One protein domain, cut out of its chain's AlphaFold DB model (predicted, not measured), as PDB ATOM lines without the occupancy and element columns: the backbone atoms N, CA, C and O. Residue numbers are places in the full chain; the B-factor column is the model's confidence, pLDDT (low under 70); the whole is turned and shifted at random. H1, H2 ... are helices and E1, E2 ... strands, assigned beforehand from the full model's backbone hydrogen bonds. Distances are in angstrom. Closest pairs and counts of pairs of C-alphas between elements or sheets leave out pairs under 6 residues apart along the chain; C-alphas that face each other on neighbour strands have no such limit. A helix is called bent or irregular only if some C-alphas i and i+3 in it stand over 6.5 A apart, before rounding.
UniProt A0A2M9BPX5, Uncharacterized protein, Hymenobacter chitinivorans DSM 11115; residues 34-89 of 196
ATOM      1  N   GLY A  34      33.073  46.399  -9.214       43.34
ATOM      2  CA  GLY A  34      31.658  46.680  -9.273       43.34
ATOM      3  C   GLY A  34      31.330  47.411 -10.557       43.34
ATOM      4  O   GLY A  34      30.924  48.569 -10.519       43.34
ATOM      5  N   GLU A  35      31.451  46.735 -11.695       43.78
ATOM      6  CA  GLU A  35      30.727  47.197 -12.865       43.78
ATOM      7  C   GLU A  35      29.230  46.964 -12.637       43.78
ATOM      8  O   GLU A  35      28.666  45.889 -12.853       43.78
ATOM      9  N   PHE A  36      28.579  48.026 -12.170       51.69
ATOM     10  CA  PHE A  36      27.140  48.188 -12.183       51.69
ATOM     11  C   PHE A  36      26.636  47.951 -13.614       51.69
ATOM     12  O   PHE A  36      26.739  48.814 -14.480       51.69
ATOM     13  N   ARG A  37      26.089  46.767 -13.906       51.56
ATOM     14  CA  ARG A  37      25.555  46.449 -15.238       51.56
ATOM     15  C   ARG A  37      24.061  46.136 -15.182       51.56
ATOM     16  O   ARG A  37      23.622  45.066 -15.595       51.56
ATOM     17  N   ARG A  38      23.255  47.119 -14.745       53.47
ATOM     18  CA  ARG A  38      21.944  47.353 -15.401       53.47
ATOM     19  C   ARG A  38      22.140  47.758 -16.872       53.47
ATOM     20  O   ARG A  38      21.203  47.737 -17.662       53.47
ATOM     21  N   HIS A  39      23.374  48.092 -17.244       66.25
ATOM     22  CA  HIS A  39      23.808  48.285 -18.613       66.25
ATOM     23  C   HIS A  39      24.061  46.950 -19.310       66.25
ATOM     24  O   HIS A  39      24.752  46.062 -18.810       66.25
ATOM     25  N   LEU A  40      23.482  46.837 -20.496       76.94
ATOM     26  CA  LEU A  40      23.797  45.786 -21.444       76.94
ATOM     27  C   LEU A  40      25.016  46.218 -22.254       76.94
ATOM     28  O   LEU A  40      25.054  47.346 -22.762       76.94
ATOM     29  N   THR A  41      25.994  45.330 -22.385       82.50
ATOM     30  CA  THR A  41      27.112  45.504 -23.314       82.50
ATOM     31  C   THR A  41      26.595  45.562 -24.754       82.50
ATOM     32  O   THR A  41      25.458  45.183 -25.044       82.50
ATOM     33  N   ALA A  42      27.422  46.039 -25.686       85.19
ATOM     34  CA  ALA A  42      27.054  46.051 -27.100       85.19
ATOM     35  C   ALA A  42      26.714  44.640 -27.619       85.19
ATOM     36  O   ALA A  42      25.738  44.479 -28.350       85.19
ATOM     37  N   SER A  43      27.455  43.615 -27.181       86.38
ATOM     38  CA  SER A  43      27.189  42.221 -27.545       86.38
ATOM     39  C   SER A  43      25.885  41.705 -26.935       86.38
ATOM     40  O   SER A  43      25.074  41.121 -27.650       86.38
ATOM     41  N   GLU A  44      25.615  41.989 -25.657       87.81
ATOM     42  CA  GLU A  44      24.345  41.627 -25.009       87.81
ATOM     43  C   GLU A  44      23.147  42.313 -25.690       87.81
ATOM     44  O   GLU A  44      22.116  41.683 -25.911       87.81
ATOM     45  N   LYS A  45      23.281  43.586 -26.091       87.50
ATOM     46  CA  LYS A  45      22.244  44.294 -26.860       87.50
ATOM     47  C   LYS A  45      22.019  43.671 -28.233       87.50
ATOM     48  O   LYS A  45      20.871  43.570 -28.651       87.50
ATOM     49  N   ALA A  46      23.085  43.262 -28.922       88.19
ATOM     50  CA  ALA A  46      22.981  42.606 -30.222       88.19
ATOM     51  C   ALA A  46      22.280  41.242 -30.119       88.19
ATOM     52  O   ALA A  46      21.460  40.924 -30.975       88.19
ATOM     53  N   ILE A  47      22.545  40.474 -29.055       89.94
ATOM     54  CA  ILE A  47      21.820  39.231 -28.743       89.94
ATOM     55  C   ILE A  47      20.326  39.534 -28.554       89.94
ATOM     56  O   ILE A  47      19.484  38.987 -29.261       89.94
ATOM     57  N   LEU A  48      19.991  40.490 -27.685       90.00
ATOM     58  CA  LEU A  48      18.598  40.865 -27.406       90.00
ATOM     59  C   LEU A  48      17.863  41.439 -28.628       90.00
ATOM     60  O   LEU A  48      16.657  41.250 -28.761       90.00
ATOM     61  N   ALA A  49      18.568  42.134 -29.527       87.88
ATOM     62  CA  ALA A  49      18.001  42.677 -30.763       87.88
ATOM     63  C   ALA A  49      17.563  41.584 -31.752       87.88
ATOM     64  O   ALA A  49      16.681  41.834 -32.571       87.88
ATOM     65  N   ARG A  50      18.133  40.376 -31.656       88.94
ATOM     66  CA  ARG A  50      17.710  39.202 -32.436       88.94
ATOM     67  C   ARG A  50      16.523  38.455 -31.824       88.94
ATOM     68  O   ARG A  50      16.047  37.500 -32.419       88.94
ATOM     69  N   GLY A  51      16.043  38.885 -30.655       87.38
ATOM     70  CA  GLY A  51      14.980  38.202 -29.913       87.38
ATOM     71  C   GLY A  51      15.476  37.108 -28.964       87.38
ATOM     72  O   GLY A  51      14.657  36.468 -28.309       87.38
ATOM     73  N   ASP A  52      16.793  36.920 -28.845       90.38
ATOM     74  CA  ASP A  52      17.388  35.972 -27.903       90.38
ATOM     75  C   ASP A  52      17.316  36.489 -26.452       90.38
ATOM     76  O   ASP A  52      17.046  37.665 -26.191       90.38
ATOM     77  N   THR A  53      17.616  35.614 -25.488       90.00
ATOM     78  CA  THR A  53      17.740  35.976 -24.064       90.00
ATOM     79  C   THR A  53      19.203  36.040 -23.634       90.00
ATOM     80  O   THR A  53      20.046  35.298 -24.135       90.00
ATOM     81  N   VAL A  54      19.514  36.923 -22.686       88.69
ATOM     82  CA  VAL A  54      20.863  37.054 -22.115       88.69
ATOM     83  C   VAL A  54      20.839  36.597 -20.663       88.69
ATOM     84  O   VAL A  54      20.117  37.160 -19.843       88.69
ATOM     85  N   GLY A  55      21.650  35.596 -20.327       87.12
ATOM     86  CA  GLY A  55      21.975  35.254 -18.944       87.12
ATOM     87  C   GLY A  55      23.272  35.938 -18.522       87.12
ATOM     88  O   GLY A  55      24.262  35.867 -19.245       87.12
ATOM     89  N   LYS A  56      23.280  36.595 -17.362       83.00
ATOM     90  CA  LYS A  56      24.489  37.201 -16.790       83.00
ATOM     91  C   LYS A  56      24.492  37.121 -15.272       83.00
ATOM     92  O   LYS A  56      23.432  37.054 -14.658       83.00
ATOM     93  N   VAL A  57      25.672  37.190 -14.666       83.69
ATOM     94  CA  VAL A  57      25.794  37.496 -13.237       83.69
ATOM     95  C   VAL A  57      25.663  39.007 -13.072       83.69
ATOM     96  O   VAL A  57      26.277  39.780 -13.809       83.69
ATOM     97  N   HIS A  58      24.815  39.430 -12.145       80.06
ATOM     98  CA  HIS A  58      24.549  40.830 -11.858       80.06
ATOM     99  C   HIS A  58      24.994  41.185 -10.446       80.06
ATOM    100  O   HIS A  58      25.012  40.324  -9.575       80.06
ATOM    101  N   LYS A  59      25.318  42.466 -10.252       81.81
ATOM    102  CA  LYS A  59      25.655  43.087  -8.976       81.81
ATOM    103  C   LYS A  59      24.817  44.361  -8.816       81.81
ATOM    104  O   LYS A  59      24.888  45.233  -9.685       81.81
ATOM    105  N   ALA A  60      24.034  44.461  -7.745       77.19
ATOM    106  CA  ALA A  60      23.162  45.599  -7.446       77.19
ATOM    107  C   ALA A  60      23.433  46.132  -6.036       77.19
ATOM    108  O   ALA A  60      23.292  45.392  -5.070       77.19
ATOM    109  N   TYR A  61      23.776  47.414  -5.904       73.19
ATOM    110  CA  TYR A  61      23.860  48.052  -4.588       73.19
ATOM    111  C   TYR A  61      22.463  48.258  -3.997       73.19
ATOM    112  O   TYR A  61      21.541  48.656  -4.715       73.19
ATOM    113  N   GLN A  62      22.320  47.974  -2.703       69.00
ATOM    114  CA  GLN A  62      21.042  48.066  -1.987       69.00
ATOM    115  C   GLN A  62      20.797  49.437  -1.349       69.00
ATOM    116  O   GLN A  62      19.670  49.757  -0.978       69.00
ATOM    117  N   ASP A  63      21.824  50.278  -1.260       65.56
ATOM    118  CA  ASP A  63      21.723  51.621  -0.707       65.56
ATOM    119  C   ASP A  63      22.560  52.639  -1.491       65.56
ATOM    120  O   ASP A  63      23.416  52.301  -2.310       65.56
ATOM    121  N   VAL A  64      22.298  53.923  -1.236       60.31
ATOM    122  CA  VAL A  64      23.032  55.040  -1.859       60.31
ATOM    123  C   VAL A  64      24.491  55.127  -1.397       60.31
ATOM    124  O   VAL A  64      25.308  55.763  -2.054       60.31
ATOM    125  N   TRP A  65      24.819  54.487  -0.274       70.38
ATOM    126  CA  TRP A  65      26.158  54.477   0.317       70.38
ATOM    127  C   TRP A  65      27.026  53.321  -0.189       70.38
ATOM    128  O   TRP A  65      28.207  53.245   0.159       70.38
ATOM    129  N   HIS A  66      26.456  52.437  -1.013       70.50
ATOM    130  CA  HIS A  66      27.088  51.217  -1.507       70.50
ATOM    131  C   HIS A  66      27.699  50.382  -0.367       70.50
ATOM    132  O   HIS A  66      28.807  49.849  -0.492       70.50
ATOM    133  N   SER A  67      27.005  50.315   0.773       76.12
ATOM    134  CA  SER A  67      27.474  49.595   1.963       76.12
ATOM    135  C   SER A  67      27.339  48.082   1.802       76.12
ATOM    136  O   SER A  67      28.134  47.325   2.365       76.12
ATOM    137  N   SER A  68      26.396  47.653   0.963       83.19
ATOM    138  CA  SER A  68      26.195  46.267   0.572       83.19
ATOM    139  C   SER A  68      25.740  46.149  -0.880       83.19
ATOM    140  O   SER A  68      25.194  47.083  -1.482       83.19
ATOM    141  N   TYR A  69      26.002  44.987  -1.469       85.44
ATOM    142  CA  TYR A  69      25.553  44.649  -2.807       85.44
ATOM    143  C   TYR A  69      25.011  43.232  -2.868       85.44
ATOM    144  O   TYR A  69      25.548  42.310  -2.260       85.44
ATOM    145  N   ASP A  70      23.991  43.062  -3.691       87.62
ATOM    146  CA  ASP A  70      23.416  41.776  -4.028       87.62
ATOM    147  C   ASP A  70      24.040  41.274  -5.325       87.62
ATOM    148  O   ASP A  70      24.154  42.026  -6.297       87.62
ATOM    149  N   GLN A  71      24.427  40.006  -5.358       87.69
ATOM    150  CA  GLN A  71      25.030  39.360  -6.510       87.69
ATOM    151  C   GLN A  71      24.356  38.025  -6.811       87.69
ATOM    152  O   GLN A  71      24.182  37.201  -5.921       87.69
ATOM    153  N   GLY A  72      24.043  37.781  -8.082       88.12
ATOM    154  CA  GLY A  72      23.495  36.501  -8.532       88.12
ATOM    155  C   GLY A  72      23.091  36.501 -10.008       88.12
ATOM    156  O   GLY A  72      23.341  37.480 -10.723       88.12
ATOM    157  N   PRO A  73      22.517  35.395 -10.512       87.31
ATOM    158  CA  PRO A  73      22.172  35.265 -11.914       87.31
ATOM    159  C   PRO A  73      20.895  36.031 -12.281       87.31
ATOM    160  O   PRO A  73      19.860  35.983 -11.612       87.31
ATOM    161  N   LEU A  74      20.976  36.728 -13.411       85.81
ATOM    162  CA  LEU A  74      19.952  37.601 -13.957       85.81
ATOM    163  C   LEU A  74      19.699  37.237 -15.419       85.81
ATOM    164  O   LEU A  74      20.629  37.139 -16.224       85.81
ATOM    165  N   ARG A  75      18.430  37.036 -15.769       87.81
ATOM    166  CA  ARG A  75      17.989  36.849 -17.152       87.81
ATOM    167  C   ARG A  75      17.483  38.172 -17.701       87.81
ATOM    168  O   ARG A  75      16.704  38.854 -17.037       87.81
ATOM    169  N   VAL A  76      17.897  38.513 -18.913       88.19
ATOM    170  CA  VAL A  76      17.451  39.705 -19.627       88.19
ATOM    171  C   VAL A  76      16.732  39.306 -20.903       88.19
ATOM    172  O   VAL A  76      17.216  38.468 -21.663       88.19
ATOM    173  N   GLU A  77      15.576  39.921 -21.123       90.50
ATOM    174  CA  GLU A  77      14.704  39.687 -22.273       90.50
ATOM    175  C   GLU A  77      14.276  41.039 -22.857       90.50
ATOM    176  O   GLU A  77      14.045  41.998 -22.114       90.50
ATOM    177  N   SER A  78      14.155  41.138 -24.181       88.75
ATOM    178  CA  SER A  78      13.561  42.318 -24.820       88.75
ATOM    179  C   SER A  78      12.042  42.314 -24.617       88.75
ATOM    180  O   SER A  78      11.397  41.282 -24.788       88.75
ATOM    181  N   ARG A  79      11.447  43.462 -24.270       81.81
ATOM    182  CA  ARG A  79       9.979  43.638 -24.209       81.81
ATOM    183  C   ARG A  79       9.398  44.308 -25.459       81.81
ATOM    184  O   ARG A  79       8.253  44.749 -25.443       81.81
ATOM    185  N   GLY A  80      10.175  44.372 -26.537       67.06
ATOM    186  CA  GLY A  80       9.850  45.157 -27.723       67.06
ATOM    187  C   GLY A  80      10.389  46.587 -27.611       67.06
ATOM    188  O   GLY A  80      10.360  47.225 -26.553       67.06
ATOM    189  N   GLY A  81      10.943  47.088 -28.717       69.25
ATOM    190  CA  GLY A  81      11.605  48.394 -28.767       69.25
ATOM    191  C   GLY A  81      12.909  48.444 -27.958       69.25
ATOM    192  O   GLY A  81      13.729  47.534 -28.024       69.25
ATOM    193  N   LYS A  82      13.120  49.533 -27.202       68.81
ATOM    194  CA  LYS A  82      14.334  49.782 -26.390       68.81
ATOM    195  C   LYS A  82      14.201  49.345 -24.923       68.81
ATOM    196  O   LYS A  82      15.019  49.737 -24.093       68.81
ATOM    197  N   THR A  83      13.150  48.597 -24.580       82.38
ATOM    198  CA  THR A  83      12.873  48.207 -23.191       82.38
ATOM    199  C   THR A  83      13.301  46.770 -22.921       82.38
ATOM    200  O   THR A  83      13.073  45.870 -23.730       82.38
ATOM    201  N   TYR A  84      13.918  46.555 -21.761       85.44
ATOM    202  CA  TYR A  84      14.431  45.256 -21.341       85.44
ATOM    203  C   TYR A  84      13.800  44.850 -20.010       85.44
ATOM    204  O   TYR A  84      13.635  45.675 -19.108       85.44
ATOM    205  N   LYS A  85      13.454  43.570 -19.878       85.81
ATOM    206  CA  LYS A  85      13.016  42.954 -18.627       85.81
ATOM    207  C   LYS A  85      14.198  42.232 -18.005       85.81
ATOM    208  O   LYS A  85      14.770  41.348 -18.628       85.81
ATOM    209  N   PHE A  86      14.505  42.578 -16.765       84.88
ATOM    210  CA  PHE A  86      15.521  41.916 -15.959       84.88
ATOM    211  C   PHE A  86      14.817  41.033 -14.933       84.88
ATOM    212  O   PHE A  86      13.971  41.516 -14.182       84.88
ATOM    213  N   THR A  87      15.131  39.744 -14.930       87.19
ATOM    214  CA  THR A  87      14.444  38.741 -14.115       87.19
ATOM    215  C   THR A  87      15.480  37.950 -13.314       87.19
ATOM    216  O   THR A  87      16.249  37.200 -13.923       87.19
ATOM    217  N   PRO A  88      15.553  38.117 -11.981       85.62
ATOM    218  CA  PRO A  88      16.455  37.321 -11.158       85.62
ATOM    219  C   PRO A  88      15.967  35.872 -11.104       85.62
ATOM    220  O   PRO A  88      14.764  35.604 -11.181       85.62
ATOM    221  N   TYR A  89      16.910  34.941 -11.012       86.12
ATOM    222  CA  TYR A  89      16.653  33.515 -10.819       86.12
ATOM    223  C   TYR A  89      17.808  32.888 -10.029       86.12
ATOM    224  O   TYR A  89      18.859  33.511  -9.893       86.12
TER     225      TYR A  89
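AT A GLANCE: This is residues 34 to 89 of the 196 residues of an uncharacterized protein of Hymenobacter chitinivorans DSM 11115 (UniProt A0A2M9BPX5). A narrow, strongly twisted sheet of three strands has one short helix, H1, over one face, near the end where E1 begins and E2 ends. E1 and E2 form a long, bent hairpin whose turn, residues 62 to 67, lies far from H1, and the short E3 folds back beside the last part of E2. The printed part has 56 residues, with one named helix and three named strands in the order H1, E1, E2, E3; the sheet's order is E1, E2, E3, all antiparallel, and the class is mixed, helices and strands. The whole is only just compact, close to loose, with a radius of gyration of the C-alphas of 12.1 A, and it is elongated, spanning 37 by 19 by 17 A.

HOW THE PARTS SIT: After residues 34 to 41, which hold no named element, comes H1, residues 42 to 49. H1 is on the sheet made by E1, residues 54 to 61, E2, residues 68 to 78, and E3, residues 84 to 88, at a height over the sheet of 8.7 A. It lies over E2, on which 5 of its 8 C-alphas fall, and only just not over E1, on which 2 fall. It runs along the strands, at 11 degrees to E2 on the local plane. The closest C-alphas of H1 and E2 are those of Leu 48 and Ser 78, 5.8 A apart; those of H1 and E1 are Glu 44 and Val 54, 6.4 A apart. In H1 every O i to N i+4 pair is within hydrogen-bond range. The edge strand E1 and the inner strand E2 form an antiparallel hairpin, with 147 degrees between their directions; N 54 and O 76 are 3.0 A apart and N 60 and O 70 2.8 A, both within hydrogen-bond range. E1 bends by 57 degrees at residue 57 and E2 by 67 degrees at residue 73; C-alphas 57 and 73 face each other, 4.5 A apart. E2 and the other edge strand, E3, form the second antiparallel hairpin, at 131 degrees, with N 75 and O 87 at 2.9 A. The three strands make a meander, each the antiparallel neighbour of the one before.

IN THESE COORDINATES: H1 begins at C-alpha 42, (27.054, 46.051, -27.100), and measures 10.3 A from first to last C-alpha. E1 measures 20.9 A and E2, the longest strand, 28.6 A, beginning at C-alpha 68, (26.195, 46.267, 0.572). E3 measures 13.1 A and ends at C-alpha 88, (16.455, 37.321, -11.158).

THE WHOLE: The two C-alphas farthest apart, those of Arg 50 and Ser 67, are 37.2 A apart. The printed part has no cut and no long link. Mean pLDDT of the printed part is 79.3; residues 34 to 39, 62 to 64 and 80 to 82 are under 70.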